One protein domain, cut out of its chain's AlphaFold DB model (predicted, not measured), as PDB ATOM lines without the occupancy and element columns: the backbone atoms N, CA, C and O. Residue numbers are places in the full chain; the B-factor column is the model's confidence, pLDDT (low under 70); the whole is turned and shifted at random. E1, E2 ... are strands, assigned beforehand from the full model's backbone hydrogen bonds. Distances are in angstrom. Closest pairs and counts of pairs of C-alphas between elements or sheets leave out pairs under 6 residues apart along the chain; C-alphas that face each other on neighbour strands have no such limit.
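Overview. This is residues 193 to 206 and 353 to 464 of the 600 residues of the protein "Flagellar basal body protein" of Helicobacter anseris (UniProt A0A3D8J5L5). Two curled, strongly twisted sheets of four strands come together into an elongated, flattened barrel that is only loosely closed, with no strand pairing joining the sheets. E2 E3 E4 E5 make one wall and E6 E7 E1 E8 the other; E5 comes near E6 on one side, and E2 near E8 on the other. The printed part has 126 residues with eight named strands, E1 to E8 along the chain, and no named helix; the class is all strand. One sheet, order E2 E3 E4 E5, is antiparallel, and the other, order E6 E7 E1 E8, is mixed. The whole is compact, with a radius of gyration of the C-alphas of 14.4 A and spans of 48 by 30 by 21 A.

Arrangement. E1, residues 193 to 198, is the antiparallel neighbour of E8, residues 457 to 463, with N 194 and O 462 2.8 A apart. E1 is also the parallel neighbour of E7, residues 434 to 439, with N 195 and O 439 2.8 A apart. E2, residues 353 to 363, begins a meander, each strand the antiparallel neighbour of the one before. It forms a hairpin with E3, residues 369 to 381, with N 358 and O 374 2.9 A apart. E3 and E4, residues 388 to 397, form a hairpin, with N 375 and O 393 2.9 A apart. E4 and E5, residues 410 to 416, form another, with N 392 and O 412 2.8 A apart. E6, residues 427 to 431, forms a hairpin with E7, with N 429 and O 436 2.9 A apart. Between the sheets, the closest C-alphas of E5 and E6 are those of Thr 410 and Leu 429, 6.7 A apart. The closest of E2 and E8 are those of Ser 358 and Ile 458, 6.8 A apart. E3 and E7 are apart.

Along the chain. E1 begins at C-alpha 193, (163.711, 198.042, 88.687), and is 16.7 A long. E2, from Ile 353 to Phe 363, measures 31.8 A. E3, the longest strand, runs 35.2 A from C-alpha 369, (170.593, 203.045, 77.813), to Thr 381. E4 measures 28.3 A, E5 19.9 A, E6 12.6 A and E7 16.7 A. E8 measures 17.2 A and ends at C-alpha 463, (162.655, 202.437, 88.322).

Size, cuts and confidence. The two C-alphas farthest apart, those of Lys 366 and Lys 384, are 49.0 A apart. Residues 207 to 352 are cut out; C-alphas 206 and 353 are 5.4 A apart across the cut. The links E4 to E5 and E7 to E8 are long. The mean pLDDT of the printed part is 94.0, and no printed residue is under 70.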
ATOM      1  N   LEU A 193     164.730 198.153  89.721       95.94
ATOM      2  CA  LEU A 193     163.711 198.042  88.687       95.94
ATOM      3  C   LEU A 193     162.639 197.045  89.129       95.94
ATOM      4  O   LEU A 193     162.904 195.861  89.295       95.94
ATOM      5  N   ASP A 194     161.412 197.521  89.270       96.94
ATOM      6  CA  ASP A 194     160.250 196.695  89.558       96.94
ATOM      7  C   ASP A 194     159.297 196.757  88.359       96.94
ATOM      8  O   ASP A 194     158.986 197.834  87.842       96.94
ATOM      9  N   ILE A 195     158.806 195.607  87.903       97.75
ATOM     10  CA  ILE A 195     157.800 195.529  86.844       97.75
ATOM     11  C   ILE A 195     156.587 194.726  87.295       97.75
ATOM     12  O   ILE A 195     156.694 193.714  87.987       97.75
ATOM     13  N   ALA A 196     155.420 195.172  86.844       97.94
ATOM     14  CA  ALA A 196     154.180 194.420  86.896       97.94
ATOM     15  C   ALA A 196     153.804 194.006  85.478       97.94
ATOM     16  O   ALA A 196     153.743 194.853  84.580       97.94
ATOM     17  N   LEU A 197     153.497 192.735  85.258       97.75
ATOM     18  CA  LEU A 197     153.165 192.214  83.935       97.75
ATOM     19  C   LEU A 197     152.040 191.180  83.982       97.75
ATOM     20  O   LEU A 197     151.750 190.610  85.028       97.75
ATOM     21  N   ASN A 198     151.408 190.939  82.839       97.94
ATOM     22  CA  ASN A 198     150.534 189.786  82.654       97.94
ATOM     23  C   ASN A 198     151.291 188.682  81.897       97.94
ATOM     24  O   ASN A 198     151.980 188.986  80.923       97.94
ATOM     25  N   LEU A 199     151.168 187.425  82.331       97.44
ATOM     26  CA  LEU A 199     151.709 186.235  81.663       97.44
ATOM     27  C   LEU A 199     150.576 185.313  81.223       97.44
ATOM     28  O   LEU A 199     150.076 184.500  81.997       97.44
ATOM     29  N   ASN A 200     150.193 185.414  79.957       96.12
ATOM     30  CA  ASN A 200     149.200 184.528  79.377       96.12
ATOM     31  C   ASN A 200     149.845 183.189  78.955       96.12
ATOM     32  O   ASN A 200     150.709 183.192  78.072       96.12
ATOM     33  N   PRO A 201     149.421 182.045  79.525       93.25
ATOM     34  CA  PRO A 201     150.004 180.737  79.223       93.25
ATOM     35  C   PRO A 201     149.751 180.249  77.787       93.25
ATOM     36  O   PRO A 201     150.511 179.425  77.289       93.25
ATOM     37  N   ASN A 202     148.725 180.769  77.102       90.19
ATOM     38  CA  ASN A 202     148.180 180.161  75.882       90.19
ATOM     39  C   ASN A 202     148.357 181.026  74.621       90.19
ATOM     40  O   ASN A 202     147.703 180.779  73.609       90.19
ATOM     41  N   LYS A 203     149.194 182.073  74.668       89.62
ATOM     42  CA  LYS A 203     149.282 183.071  73.582       89.62
ATOM     43  C   LYS A 203     150.571 183.041  72.782       89.62
ATOM     44  O   LYS A 203     150.520 183.112  71.560       89.62
ATOM     45  N   THR A 204     151.713 183.001  73.459       92.62
ATOM     46  CA  THR A 204     153.013 183.196  72.811       92.62
ATOM     47  C   THR A 204     153.866 181.945  72.998       92.62
ATOM     48  O   THR A 204     154.132 181.577  74.138       92.62
ATOM     49  N   PRO A 205     154.290 181.275  71.914       95.25
ATOM     50  CA  PRO A 205     155.206 180.147  71.997       95.25
ATOM     51  C   PRO A 205     156.660 180.549  71.726       95.25
ATOM     52  O   PRO A 205     156.934 181.404  70.881       95.25
ATOM     53  N   ALA A 206     157.595 179.861  72.376       96.06
ATOM     54  CA  ALA A 206     159.023 179.858  72.055       96.06
ATOM     55  C   ALA A 206     159.496 178.447  71.695       96.06
ATOM     56  O   ALA A 206     158.813 177.453  71.957       96.06
ATOM     57  N   ILE A 353     156.990 175.704  73.456       97.12
ATOM     58  CA  ILE A 353     156.600 175.915  74.855       97.12
ATOM     59  C   ILE A 353     155.973 177.295  75.026       97.12
ATOM     60  O   ILE A 353     156.403 178.249  74.376       97.12
ATOM     61  N   GLY A 354     154.978 177.417  75.906       96.75
ATOM     62  CA  GLY A 354     154.431 178.710  76.308       96.75
ATOM     63  C   GLY A 354     155.524 179.601  76.892       96.75
ATOM     64  O   GLY A 354     156.258 179.197  77.794       96.75
ATOM     65  N   ALA A 355     155.665 180.808  76.359       97.38
ATOM     66  CA  ALA A 355     156.748 181.707  76.707       97.38
ATOM     67  C   ALA A 355     156.348 183.178  76.576       97.38
ATOM     68  O   ALA A 355     155.367 183.534  75.932       97.38
ATOM     69  N   PHE A 356     157.139 184.060  77.169       97.25
ATOM     70  CA  PHE A 356     157.050 185.498  76.944       97.25
ATOM     71  C   PHE A 356     158.439 186.119  77.069       97.25
ATOM     72  O   PHE A 356     159.317 185.559  77.717       97.25
ATOM     73  N   THR A 357     158.675 187.269  76.446       96.56
ATOM     74  CA  THR A 357     159.910 188.035  76.648       96.56
ATOM     75  C   THR A 357     159.545 189.472  76.962       96.56
ATOM     76  O   THR A 357     158.833 190.115  76.193       96.56
ATOM     77  N   SER A 358     160.022 189.961  78.101       96.12
ATOM     78  CA  SER A 358     159.887 191.354  78.502       96.12
ATOM     79  C   SER A 358     161.225 192.066  78.314       96.12
ATOM     80  O   SER A 358     162.287 191.476  78.509       96.12
ATOM     81  N   ASN A 359     161.162 193.335  77.916       96.81
ATOM     82  CA  ASN A 359     162.315 194.217  77.804       96.81
ATOM     83  C   ASN A 359     162.026 195.464  78.639       96.81
ATOM     84  O   ASN A 359     160.969 196.075  78.482       96.81
ATOM     85  N   SER A 360     162.954 195.827  79.515       95.50
ATOM     86  CA  SER A 360     162.894 197.039  80.331       95.50
ATOM     87  C   SER A 360     164.174 197.842  80.169       95.50
ATOM     88  O   SER A 360     165.249 197.289  79.945       95.50
ATOM     89  N   GLU A 361     164.055 199.158  80.267       94.62
ATOM     90  CA  GLU A 361     165.183 200.065  80.084       94.62
ATOM     91  C   GLU A 361     165.914 200.260  81.410       94.62
ATOM     92  O   GLU A 361     165.285 200.513  82.437       94.62
ATOM     93  N   VAL A 362     167.241 200.146  81.376       94.94
ATOM     94  CA  VAL A 362     168.118 200.453  82.511       94.94
ATOM     95  C   VAL A 362     169.232 201.390  82.056       94.94
ATOM     96  O   VAL A 362     169.627 201.373  80.888       94.94
ATOM     97  N   PHE A 363     169.722 202.227  82.965       93.31
ATOM     98  CA  PHE A 363     170.664 203.299  82.655       93.31
ATOM     99  C   PHE A 363     171.929 203.179  83.490       93.31
ATOM    100  O   PHE A 363     171.875 202.807  84.663       93.31
ATOM    101  N   ASP A 364     173.072 203.505  82.894       91.25
ATOM    102  CA  ASP A 364     174.329 203.618  83.632       91.25
ATOM    103  C   ASP A 364     174.557 205.024  84.216       91.25
ATOM    104  O   ASP A 364     173.716 205.913  84.104       91.25
ATOM    105  N   GLU A 365     175.711 205.234  84.853       87.19
ATOM    106  CA  GLU A 365     176.086 206.507  85.494       87.19
ATOM    107  C   GLU A 365     176.195 207.684  84.516       87.19
ATOM    108  O   GLU A 365     176.137 208.837  84.934       87.19
ATOM    109  N   LYS A 366     176.350 207.410  83.216       87.19
ATOM    110  CA  LYS A 366     176.393 208.429  82.160       87.19
ATOM    111  C   LYS A 366     175.029 208.626  81.496       87.19
ATOM    112  O   LYS A 366     174.904 209.472  80.612       87.19
ATOM    113  N   GLY A 367     174.017 207.852  81.890       86.06
ATOM    114  CA  GLY A 367     172.702 207.837  81.257       86.06
ATOM    115  C   GLY A 367     172.641 207.042  79.956       86.06
ATOM    116  O   GLY A 367     171.663 207.178  79.213       86.06
ATOM    117  N   GLU A 368     173.657 206.227  79.652       90.81
ATOM    118  CA  GLU A 368     173.591 205.319  78.511       90.81
ATOM    119  C   GLU A 368     172.532 204.248  78.771       90.81
ATOM    120  O   GLU A 368     172.455 203.670  79.855       90.81
ATOM    121  N   LYS A 369     171.700 203.998  77.758       92.75
ATOM    122  CA  LYS A 369     170.593 203.045  77.813       92.75
ATOM    123  C   LYS A 369     171.071 201.620  77.550       92.75
ATOM    124  O   LYS A 369     171.804 201.375  76.594       92.75
ATOM    125  N   PHE A 370     170.554 200.690  78.338       95.12
ATOM    126  CA  PHE A 370     170.715 199.244  78.216       95.12
ATOM    127  C   PHE A 370     169.344 198.569  78.329       95.12
ATOM    128  O   PHE A 370     168.379 199.177  78.803       95.12
ATOM    129  N   ILE A 371     169.255 197.315  77.889       96.00
ATOM    130  CA  ILE A 371     168.005 196.550  77.909       96.00
ATOM    131  C   ILE A 371     168.133 195.395  78.896       96.00
ATOM    132  O   ILE A 371     168.885 194.453  78.662       96.00
ATOM    133  N   LEU A 372     167.371 195.439  79.987       96.69
ATOM    134  CA  LEU A 372     167.124 194.265  80.818       96.69
ATOM    135  C   LEU A 372     166.069 193.416  80.111       96.69
ATOM    136  O   LEU A 372     164.909 193.817  80.001       96.69
ATOM    137  N   GLN A 373     166.482 192.246  79.633       96.50
ATOM    138  CA  GLN A 373     165.602 191.273  79.009       96.50
ATOM    139  C   GLN A 373     165.326 190.119  79.970       96.50
ATOM    140  O   GLN A 373     166.257 189.505  80.499       96.50
ATOM    141  N   THR A 374     164.048 189.782  80.145       96.94
ATOM    142  CA  THR A 374     163.621 188.576  80.861       96.94
ATOM    143  C   THR A 374     162.813 187.687  79.935       96.94
ATOM    144  O   THR A 374     161.766 188.088  79.425       96.94
ATOM    145  N   LYS A 375     163.275 186.451  79.747       96.12
ATOM    146  CA  LYS A 375     162.523 185.389  79.071       96.12
ATOM    147  C   LYS A 375     161.790 184.560  80.118       96.12
ATOM    148  O   LYS A 375     162.410 184.119  81.079       96.12
ATOM    149  N   TYR A 376     160.497 184.346  79.929       97.69
ATOM    150  CA  TYR A 376     159.625 183.547  80.784       97.69
ATOM    151  C   TYR A 376     159.236 182.291  80.014       97.69
ATOM    152  O   TYR A 376     158.786 182.404  78.878       97.69
ATOM    153  N   PHE A 377     159.368 181.120  80.626       97.69
ATOM    154  CA  PHE A 377     158.989 179.827  80.058       97.69
ATOM    155  C   PHE A 377     158.025 179.122  81.007       97.69
ATOM    156  O   PHE A 377     158.323 178.967  82.190       97.69
ATOM    157  N   LEU A 378     156.862 178.717  80.508       97.75
ATOM    158  CA  LEU A 378     155.828 178.056  81.294       97.75
ATOM    159  C   LEU A 378     156.242 176.607  81.572       97.75
ATOM    160  O   LEU A 378     156.233 175.781  80.668       97.75
ATOM    161  N   GLN A 379     156.596 176.299  82.821       96.56
ATOM    162  CA  GLN A 379     156.987 174.946  83.228       96.56
ATOM    163  C   GLN A 379     155.781 174.124  83.696       96.56
ATOM    164  O   GLN A 379     155.709 172.940  83.389       96.56
ATOM    165  N   ASN A 380     154.843 174.737  84.428       95.25
ATOM    166  CA  ASN A 380     153.643 174.070  84.951       95.25
ATOM    167  C   ASN A 380     152.414 174.967  84.762       95.25
ATOM    168  O   ASN A 380     152.447 176.144  85.122       95.25
ATOM    169  N   THR A 381     151.325 174.414  84.221       94.19
ATOM    170  CA  THR A 381     150.061 175.134  83.958       94.19
ATOM    171  C   THR A 381     149.181 175.342  85.193       94.19
ATOM    172  O   THR A 381     148.119 175.954  85.085       94.19
ATOM    173  N   GLY A 382     149.589 174.817  86.351       91.75
ATOM    174  CA  GLY A 382     148.828 174.859  87.594       91.75
ATOM    175  C   GLY A 382     147.625 173.906  87.626       91.75
ATOM    176  O   GLY A 382     146.999 173.564  86.605       91.75
ATOM    177  N   THR A 383     147.297 173.479  88.840       87.69
ATOM    178  CA  THR A 383     146.108 172.695  89.193       87.69
ATOM    179  C   THR A 383     145.376 173.382  90.348       87.69
ATOM    180  O   THR A 383     145.663 174.532  90.664       87.69
ATOM    181  N   LYS A 384     144.409 172.704  90.978       83.56
ATOM    182  CA  LYS A 384     143.782 173.213  92.208       83.56
ATOM    183  C   LYS A 384     144.746 173.216  93.399       83.56
ATOM    184  O   LYS A 384     144.592 174.044  94.287       83.56
ATOM    185  N   ASP A 385     145.712 172.299  93.393       85.00
ATOM    186  CA  ASP A 385     146.625 172.043  94.511       85.00
ATOM    187  C   ASP A 385     148.055 172.524  94.220       85.00
ATOM    188  O   ASP A 385     148.888 172.593  95.120       85.00
ATOM    189  N   GLU A 386     148.341 172.888  92.966       90.75
ATOM    190  CA  GLU A 386     149.640 173.385  92.515       90.75
ATOM    191  C   GLU A 386     149.505 174.711  91.775       90.75
ATOM    192  O   GLU A 386     148.635 174.883  90.917       90.75
ATOM    193  N   ASN A 387     150.423 175.629  92.053       95.56
ATOM    194  CA  ASN A 387     150.487 176.918  91.382       95.56
ATOM    195  C   ASN A 387     150.954 176.778  89.929       95.56
ATOM    196  O   ASN A 387     151.748 175.899  89.582       95.56
ATOM    197  N   GLN A 388     150.507 177.695  89.070       96.19
ATOM    198  CA  GLN A 388     151.114 177.852  87.750       96.19
ATOM    199  C   GLN A 388     152.538 178.385  87.929       96.19
ATOM    200  O   GLN A 388     152.735 179.340  88.676       96.19
ATOM    201  N   LYS A 389     153.525 177.815  87.233       97.31
ATOM    202  CA  LYS A 389     154.947 178.131  87.426       97.31
ATOM    203  C   LYS A 389     155.636 178.480  86.115       97.31
ATOM    204  O   LYS A 389     155.578 177.714  85.151       97.31
ATOM    205  N   TRP A 390     156.353 179.600  86.118       97.81
ATOM    206  CA  TRP A 390     157.228 180.024  85.031       97.81
ATOM    207  C   TRP A 390     158.681 180.075  85.495       97.81
ATOM    208  O   TRP A 390     158.991 180.604  86.565       97.81
ATOM    209  N   ILE A 391     159.573 179.567  84.652       97.06
ATOM    210  CA  ILE A 391     161.020 179.715  84.791       97.06
ATOM    211  C   ILE A 391     161.435 180.963  84.023       97.06
ATOM    212  O   ILE A 391     161.034 181.170  82.880       97.06
ATOM    213  N   THR A 392     162.237 181.803  84.660       96.44
ATOM    214  CA  THR A 392     162.692 183.077  84.111       96.44
ATOM    215  C   THR A 392     164.192 183.045  83.884       96.44
ATOM    216  O   THR A 392     164.928 182.523  84.719       96.44
ATOM    217  N   LYS A 393     164.641 183.613  82.766       95.19
ATOM    218  CA  LYS A 393     166.054 183.848  82.452       95.19
ATOM    219  C   LYS A 393     166.232 185.342  82.203       95.19
ATOM    220  O   LYS A 393     165.663 185.867  81.244       95.19
ATOM    221  N   SER A 394     166.947 186.028  83.092       95.75
ATOM    222  CA  SER A 394     167.125 187.484  83.050       95.75
ATOM    223  C   SER A 394     168.582 187.862  82.824       95.75
ATOM    224  O   SER A 394     169.464 187.338  83.500       95.75
ATOM    225  N   ALA A 395     168.831 188.802  81.916       94.94
ATOM    226  CA  ALA A 395     170.146 189.405  81.710       94.94
ATOM    227  C   ALA A 395     170.014 190.818  81.137       94.94
ATOM    228  O   ALA A 395     168.985 191.186  80.567       94.94
ATOM    229  N   ILE A 396     171.073 191.606  81.287       95.88
ATOM    230  CA  ILE A 396     171.176 192.940  80.708       95.88
ATOM    231  C   ILE A 396     172.004 192.854  79.434       95.88
ATOM    232  O   ILE A 396     173.086 192.265  79.419       95.88
ATOM    233  N   TYR A 397     171.490 193.473  78.384       94.88
ATOM    234  CA  TYR A 397     172.080 193.565  77.062       94.88
ATOM    235  C   TYR A 397     172.386 195.024  76.727       94.88
ATOM    236  O   TYR A 397     171.933 195.951  77.407       94.88
ATOM    237  N   ASP A 398     173.164 195.232  75.670       93.56
ATOM    238  CA  ASP A 398     173.394 196.552  75.097       93.56
ATOM    239  C   ASP A 398     172.087 197.255  74.675       93.56
ATOM    240  O   ASP A 398     170.982 196.712  74.742       93.56
ATOM    241  N   LYS A 399     172.209 198.502  74.215       91.12
ATOM    242  CA  LYS A 399     171.070 199.316  73.766       91.12
ATOM    243  C   LYS A 399     170.239 198.688  72.635       91.12
ATOM    244  O   LYS A 399     169.099 199.107  72.447       91.12
ATOM    245  N   ASN A 400     170.807 197.743  71.879       89.81
ATOM    246  CA  ASN A 400     170.137 197.048  70.780       89.81
ATOM    247  C   ASN A 400     169.517 195.714  71.233       89.81
ATOM    248  O   ASN A 400     168.703 195.150  70.508       89.81
ATOM    249  N   GLY A 401     169.878 195.214  72.419       86.75
ATOM    250  CA  GLY A 401     169.479 193.893  72.897       86.75
ATOM    251  C   GLY A 401     170.291 192.747  72.286       86.75
ATOM    252  O   GLY A 401     169.829 191.609  72.318       86.75
ATOM    253  N   GLU A 402     171.459 193.030  71.701       87.38
ATOM    254  CA  GLU A 402     172.228 192.054  70.914       87.38
ATOM    255  C   GLU A 402     173.357 191.422  71.731       87.38
ATOM    256  O   GLU A 402     173.482 190.199  71.782       87.38
ATOM    257  N   ASN A 403     174.164 192.243  72.407       89.62
ATOM    258  CA  ASN A 403     175.308 191.767  73.183       89.62
ATOM    259  C   ASN A 403     174.998 191.769  74.681       89.62
ATOM    260  O   ASN A 403     174.622 192.802  75.239       89.62
ATOM    261  N   MET A 404     175.183 190.622  75.340       91.38
ATOM    262  CA  MET A 404     175.002 190.496  76.787       91.38
ATOM    263  C   MET A 404     176.105 191.257  77.537       91.38
ATOM    264  O   MET A 404     177.292 191.093  77.261       91.38
ATOM    265  N   ILE A 405     175.693 192.093  78.490       91.25
ATOM    266  CA  ILE A 405     176.559 192.895  79.365       91.25
ATOM    267  C   ILE A 405     176.675 192.261  80.752       91.25
ATOM    268  O   ILE A 405     177.721 192.365  81.395       91.25
ATOM    269  N   SER A 406     175.608 191.613  81.230       87.12
ATOM    270  CA  SER A 406     175.666 190.808  82.451       87.12
ATOM    271  C   SER A 406     176.682 189.675  82.299       87.12
ATOM    272  O   SER A 406     176.867 189.137  81.211       87.12
ATOM    273  N   LYS A 407     177.333 189.288  83.401       85.81
ATOM    274  CA  LYS A 407     178.326 188.202  83.377       85.81
ATOM    275  C   LYS A 407     177.694 186.867  82.990       85.81
ATOM    276  O   LYS A 407     178.270 186.135  82.199       85.81
ATOM    277  N   ASN A 408     176.520 186.586  83.551       85.25
ATOM    278  CA  ASN A 408     175.720 185.392  83.302       85.25
ATOM    279  C   ASN A 408     174.230 185.765  83.302       85.25
ATOM    280  O   ASN A 408     173.849 186.800  83.856       85.25
ATOM    281  N   GLN A 409     173.388 184.896  82.743       89.94
ATOM    282  CA  GLN A 409     171.945 184.957  82.969       89.94
ATOM    283  C   GLN A 409     171.597 184.528  84.396       89.94
ATOM    284  O   GLN A 409     172.079 183.511  84.895       89.94
ATOM    285  N   THR A 410     170.699 185.274  85.034       93.50
ATOM    286  CA  THR A 410     170.124 184.901  86.326       93.50
ATOM    287  C   THR A 410     168.829 184.132  86.101       93.50
ATOM    288  O   THR A 410     167.877 184.658  85.512       93.50
ATOM    289  N   ILE A 411     168.790 182.890  86.587       93.88
ATOM    290  CA  ILE A 411     167.608 182.024  86.546       93.88
ATOM    291  C   ILE A 411     166.795 182.212  87.830       93.88
ATOM    292  O   ILE A 411     167.345 182.206  88.930       93.88
ATOM    293  N   SER A 412     165.481 182.380  87.699       95.94
ATOM    294  CA  SER A 412     164.556 182.507  88.833       95.94
ATOM    295  C   SER A 412     163.162 181.997  88.465       95.94
ATOM    296  O   SER A 412     162.928 181.593  87.325       95.94
ATOM    297  N   THR A 413     162.216 182.025  89.398       96.81
ATOM    298  CA  THR A 413     160.834 181.579  89.194       96.81
ATOM    299  C   THR A 413     159.822 182.676  89.510       96.81
ATOM    300  O   THR A 413     160.014 183.495  90.411       96.81
ATOM    301  N   ILE A 414     158.709 182.654  88.778       97.81
ATOM    302  CA  ILE A 414     157.457 183.296  89.187       97.81
ATOM    303  C   ILE A 414     156.353 182.251  89.179       97.81
ATOM    304  O   ILE A 414     156.138 181.554  88.184       97.81
ATOM    305  N   GLU A 415     155.665 182.141  90.305       97.81
ATOM    306  CA  GLU A 415     154.480 181.308  90.451       97.81
ATOM    307  C   GLU A 415     153.234 182.179  90.564       97.81
ATOM    308  O   GLU A 415     153.328 183.336  90.964       97.81
ATOM    309  N   PHE A 416     152.073 181.633  90.218       97.50
ATOM    310  CA  PHE A 416     150.788 182.290  90.424       97.50
ATOM    311  C   PHE A 416     149.884 181.419  91.280       97.50
ATOM    312  O   PHE A 416     149.681 180.241  90.970       97.50
ATOM    313  N   ASP A 417     149.358 182.013  92.349       94.75
ATOM    314  CA  ASP A 417     148.363 181.372  93.199       94.75
ATOM    315  C   ASP A 417     147.005 181.235  92.485       94.75
ATOM    316  O   ASP A 417     146.804 181.672  91.348       94.75
ATOM    317  N   GLN A 418     146.044 180.623  93.175       91.94
ATOM    318  CA  GLN A 418     144.698 180.391  92.643       91.94
ATOM    319  C   GLN A 418     143.909 181.694  92.391       91.94
ATOM    320  O   GLN A 418     142.949 181.688  91.619       91.94
ATOM    321  N   ASP A 419     144.330 182.816  92.989       93.31
ATOM    322  CA  ASP A 419     143.754 184.149  92.789       93.31
ATOM    323  C   ASP A 419     144.455 184.934  91.664       93.31
ATOM    324  O   ASP A 419     144.117 186.097  91.422       93.31
ATOM    325  N   ASN A 420     145.375 184.307  90.920       93.81
ATOM    326  CA  ASN A 420     146.193 184.918  89.864       93.81
ATOM    327  C   ASN A 420     147.211 185.945  90.384       93.81
ATOM    328  O   ASN A 420     147.628 186.841  89.641       93.81
ATOM    329  N   LYS A 421     147.608 185.846  91.658       95.31
ATOM    330  CA  LYS A 421     148.621 186.720  92.256       95.31
ATOM    331  C   LYS A 421     150.001 186.075  92.200       95.31
ATOM    332  O   LYS A 421     150.119 184.859  92.330       95.31
ATOM    333  N   PRO A 422     151.056 186.881  92.038       97.06
ATOM    334  CA  PRO A 422     152.393 186.378  91.814       97.06
ATOM    335  C   PRO A 422     153.092 186.043  93.134       97.06
ATOM    336  O   PRO A 422     153.030 186.795  94.107       97.06
ATOM    337  N   ILE A 423     153.837 184.946  93.127       97.00
ATOM    338  CA  ILE A 423     154.764 184.528  94.172       97.00
ATOM    339  C   ILE A 423     156.154 184.514  93.535       97.00
ATOM    340  O   ILE A 423     156.500 183.635  92.747       97.00
ATOM    341  N   SER A 424     156.953 185.532  93.853       95.19
ATOM    342  CA  SER A 424     158.327 185.689  93.364       95.19
ATOM    343  C   SER A 424     159.141 186.525  94.344       95.19
ATOM    344  O   SER A 424     158.593 187.405  95.008       95.19
ATOM    345  N   LYS A 425     160.455 186.301  94.400       94.56
ATOM    346  CA  LYS A 425     161.384 187.136  95.175       94.56
ATOM    347  C   LYS A 425     162.169 188.059  94.236       94.56
ATOM    348  O   LYS A 425     162.471 187.629  93.122       94.56
ATOM    349  N   PRO A 426     162.529 189.281  94.670       96.12
ATOM    350  CA  PRO A 426     163.476 190.108  93.936       96.12
ATOM    351  C   PRO A 426     164.797 189.364  93.722       96.12
ATOM    352  O   PRO A 426     165.244 188.617  94.598       96.12
ATOM    353  N   ILE A 427     165.415 189.581  92.568       96.06
ATOM    354  CA  ILE A 427     166.710 189.010  92.197       96.06
ATOM    355  C   ILE A 427     167.750 190.109  92.016       96.06
ATOM    356  O   ILE A 427     167.415 191.266  91.768       96.06
ATOM    357  N   GLU A 428     169.023 189.740  92.121       96.12
ATOM    358  CA  GLU A 428     170.135 190.627  91.786       96.12
ATOM    359  C   GLU A 428     170.675 190.287  90.397       96.12
ATOM    360  O   GLU A 428     170.915 189.119  90.080       96.12
ATOM    361  N   LEU A 429     170.879 191.316  89.578       94.12
ATOM    362  CA  LEU A 429     171.490 191.200  88.257       94.12
ATOM    363  C   LEU A 429     172.801 191.973  88.212       94.12
ATOM    364  O   LEU A 429     172.859 193.120  88.658       94.12
ATOM    365  N   ASP A 430     173.829 191.372  87.620       92.31
ATOM    366  CA  ASP A 430     175.087 192.060  87.352       92.31
ATOM    367  C   ASP A 430     174.900 193.088  86.229       92.31
ATOM    368  O   ASP A 430     174.495 192.752  85.110       92.31
ATOM    369  N   PHE A 431     175.256 194.336  86.522       91.62
ATOM    370  CA  PHE A 431     175.271 195.454  85.590       91.62
ATOM    371  C   PHE A 431     176.634 196.150  85.626       91.62
ATOM    372  O   PHE A 431     176.896 197.003  86.482       91.62
ATOM    373  N   LYS A 432     177.515 195.770  84.688       87.50
ATOM    374  CA  LYS A 432     178.929 196.185  84.653       87.50
ATOM    375  C   LYS A 432     179.604 195.887  86.009       87.50
ATOM    376  O   LYS A 432     179.642 194.732  86.428       87.50
ATOM    377  N   ASP A 433     180.074 196.918  86.711       86.19
ATOM    378  CA  ASP A 433     180.737 196.820  88.022       86.19
ATOM    379  C   ASP A 433     179.769 196.944  89.215       86.19
ATOM    380  O   ASP A 433     180.185 197.131  90.357       86.19
ATOM    381  N   SER A 434     178.462 196.876  88.966       88.00
ATOM    382  CA  SER A 434     177.416 197.063  89.976       88.00
ATOM    383  C   SER A 434     176.308 196.027  89.861       88.00
ATOM    384  O   SER A 434     176.315 195.204  88.949       88.00
ATOM    385  N   LYS A 435     175.347 196.077  90.784       92.25
ATOM    386  CA  LYS A 435     174.176 195.204  90.790       92.25
ATOM    387  C   LYS A 435     172.886 196.010  90.722       92.25
ATOM    388  O   LYS A 435     172.815 197.099  91.289       92.25
ATOM    389  N   ILE A 436     171.879 195.446  90.063       94.25
ATOM    390  CA  ILE A 436     170.505 195.958  90.037       94.25
ATOM    391  C   ILE A 436     169.611 194.992  90.813       94.25
ATOM    392  O   ILE A 436     169.634 193.788  90.555       94.25
ATOM    393  N   SER A 437     168.805 195.522  91.733       96.31
ATOM    394  CA  SER A 437     167.694 194.790  92.340       96.31
ATOM    395  C   SER A 437     166.504 194.804  91.382       96.31
ATOM    396  O   SER A 437     166.003 195.871  91.027       96.31
ATOM    397  N   TYR A 438     166.079 193.625  90.934       97.00
ATOM    398  CA  TYR A 438     165.029 193.465  89.938       97.00
ATOM    399  C   TYR A 438     163.883 192.598  90.460       97.00
ATOM    400  O   TYR A 438     164.098 191.462  90.891       97.00
ATOM    401  N   SER A 439     162.656 193.114  90.391       96.94
ATOM    402  CA  SER A 439     161.435 192.376  90.719       96.94
ATOM    403  C   SER A 439     160.482 192.350  89.531       96.94
ATOM    404  O   SER A 439     160.169 193.378  88.942       96.94
ATOM    405  N   PHE A 440     159.957 191.171  89.215       96.38
ATOM    406  CA  PHE A 440     158.883 190.980  88.232       96.38
ATOM    407  C   PHE A 440     157.581 190.469  88.865       96.38
ATOM    408  O   PHE A 440     156.643 190.100  88.157       96.38
ATOM    409  N   GLY A 441     157.506 190.458  90.200       95.81
ATOM    410  CA  GLY A 441     156.275 190.160  90.937       95.81
ATOM    411  C   GLY A 441     155.296 191.335  90.979       95.81
ATOM    412  O   GLY A 441     154.108 191.149  91.218       95.81
ATOM    413  N   GLY A 442     155.762 192.553  90.725       95.69
ATOM    414  CA  GLY A 442     154.936 193.751  90.779       95.69
ATOM    415  C   GLY A 442     155.725 194.990  91.169       95.69
ATOM    416  O   GLY A 442     156.867 194.907  91.613       95.69
ATOM    417  N   THR A 443     155.070 196.135  91.023       94.56
ATOM    418  CA  THR A 443     155.491 197.441  91.530       94.56
ATOM    419  C   THR A 443     154.725 197.790  92.809       94.56
ATOM    420  O   THR A 443     153.832 197.054  93.236       94.56
ATOM    421  N   LYS A 444     155.021 198.954  93.402       89.44
ATOM    422  CA  LYS A 444     154.305 199.473  94.580       89.44
ATOM    423  C   LYS A 444     152.783 199.571  94.382       89.44
ATOM    424  O   LYS A 444     152.034 199.318  95.320       89.44
ATOM    425  N   ASP A 445     152.340 199.897  93.167       91.75
ATOM    426  CA  ASP A 445     150.930 200.183  92.867       91.75
ATOM    427  C   ASP A 445     150.217 199.048  92.116       91.75
ATOM    428  O   ASP A 445     148.997 199.085  91.946       91.75
ATOM    429  N   ARG A 446     150.960 198.062  91.596       95.44
ATOM    430  CA  ARG A 446     150.395 197.020  90.732       95.44
ATOM    431  C   ARG A 446     151.160 195.710  90.847       95.44
ATOM    432  O   ARG A 446     152.373 195.688  90.708       95.44
ATOM    433  N   VAL A 447     150.441 194.605  90.998       96.81
ATOM    434  CA  VAL A 447     151.014 193.250  91.000       96.81
ATOM    435  C   VAL A 447     150.977 192.630  89.602       96.81
ATOM    436  O   VAL A 447     150.120 192.977  88.783       96.81
ATOM    437  N   SER A 448     151.911 191.719  89.324       97.81
ATOM    438  CA  SER A 448     151.861 190.865  88.131       97.81
ATOM    439  C   SER A 448     150.681 189.881  88.189       97.81
ATOM    440  O   SER A 448     150.102 189.662  89.246       97.81
ATOM    441  N   SER A 449     150.297 189.298  87.052       97.44
ATOM    442  CA  SER A 449     149.152 188.374  86.943       97.44
ATOM    443  C   SER A 449     149.317 187.373  85.791       97.44
ATOM    444  O   SER A 449     150.232 187.510  84.980       97.44
ATOM    445  N   ASN A 450     148.440 186.371  85.709       96.50
ATOM    446  CA  ASN A 450     148.403 185.344  84.656       96.50
ATOM    447  C   ASN A 450     147.012 185.208  84.005       96.50
ATOM    448  O   ASN A 450     146.532 184.109  83.725       96.50
ATOM    449  N   PHE A 451     146.330 186.325  83.756       95.62
ATOM    450  CA  PHE A 451     144.983 186.314  83.195       95.62
ATOM    451  C   PHE A 451     144.960 185.847  81.735       95.62
ATOM    452  O   PHE A 451     145.515 186.493  80.847       95.62
ATOM    453  N   ASN A 452     144.193 184.789  81.461       92.38
ATOM    454  CA  ASN A 452     144.034 184.218  80.117       92.38
ATOM    455  C   ASN A 452     143.325 185.142  79.110       92.38
ATOM    456  O   ASN A 452     143.462 184.955  77.901       92.38
ATOM    457  N   TYR A 453     142.540 186.111  79.588       92.56
ATOM    458  CA  TYR A 453     141.809 187.059  78.738       92.56
ATOM    459  C   TYR A 453     142.625 188.314  78.392       92.56
ATOM    460  O   TYR A 453     142.201 189.089  77.539       92.56
ATOM    461  N   GLN A 454     143.777 188.521  79.039       94.62
ATOM    462  CA  GLN A 454     144.723 189.588  78.706       94.62
ATOM    463  C   GLN A 454     145.928 188.978  77.999       94.62
ATOM    464  O   GLN A 454     146.354 187.878  78.343       94.62
ATOM    465  N   ASP A 455     146.498 189.667  77.017       95.25
ATOM    466  CA  ASP A 455     147.742 189.208  76.398       95.25
ATOM    467  C   ASP A 455     148.932 189.390  77.352       95.25
ATOM    468  O   ASP A 455     148.857 190.121  78.347       95.25
ATOM    469  N   SER A 456     150.032 188.690  77.078       96.81
ATOM    470  CA  SER A 456     151.259 188.869  77.849       96.81
ATOM    471  C   SER A 456     151.856 190.248  77.577       96.81
ATOM    472  O   SER A 456     151.950 190.671  76.426       96.81
ATOM    473  N   GLY A 457     152.273 190.955  78.624       97.00
ATOM    474  CA  GLY A 457     152.768 192.320  78.471       97.00
ATOM    475  C   GLY A 457     153.164 192.968  79.785       97.00
ATOM    476  O   GLY A 457     152.568 192.683  80.824       97.00
ATOM    477  N   ILE A 458     154.149 193.871  79.736       97.12
ATOM    478  CA  ILE A 458     154.442 194.760  80.863       97.12
ATOM    479  C   ILE A 458     153.284 195.741  80.995       97.12
ATOM    480  O   ILE A 458     152.866 196.385  80.036       97.12
ATOM    481  N   THR A 459     152.775 195.855  82.208       96.25
ATOM    482  CA  THR A 459     151.618 196.684  82.528       96.25
ATOM    483  C   THR A 459     151.966 197.892  83.393       96.25
ATOM    484  O   THR A 459     151.226 198.878  83.397       96.25
ATOM    485  N   LYS A 460     153.084 197.829  84.122       96.31
ATOM    486  CA  LYS A 460     153.680 198.952  84.848       96.31
ATOM    487  C   LYS A 460     155.170 198.694  85.055       96.31
ATOM    488  O   LYS A 460     155.566 197.557  85.295       96.31
ATOM    489  N   THR A 461     155.951 199.764  85.025       95.06
ATOM    490  CA  THR A 461     157.378 199.775  85.351       95.06
ATOM    491  C   THR A 461     157.630 200.862  86.385       95.06
ATOM    492  O   THR A 461     157.074 201.957  86.270       95.06
ATOM    493  N   ASP A 462     158.445 200.549  87.382       93.19
ATOM    494  CA  ASP A 462     158.942 201.467  88.398       93.19
ATOM    495  C   ASP A 462     160.467 201.329  88.483       93.19
ATOM    496  O   ASP A 462     160.997 200.227  88.601       93.19
ATOM    497  N   THR A 463     161.188 202.439  88.339       92.00
ATOM    498  CA  THR A 463     162.655 202.437  88.322       92.00
ATOM    499  C   THR A 463     163.219 203.764  88.796       92.00
ATOM    500  O   THR A 463     162.677 204.835  88.495       92.00
ATOM    501  N   ASP A 464     164.340 203.677  89.505       89.75
ATOM    502  CA  ASP A 464     165.131 204.808  89.990       89.75
ATOM    503  C   ASP A 464     166.061 205.401  88.918       89.75
ATOM    504  O   ASP A 464     166.461 206.564  89.009       89.75
TER     505      ASP A 464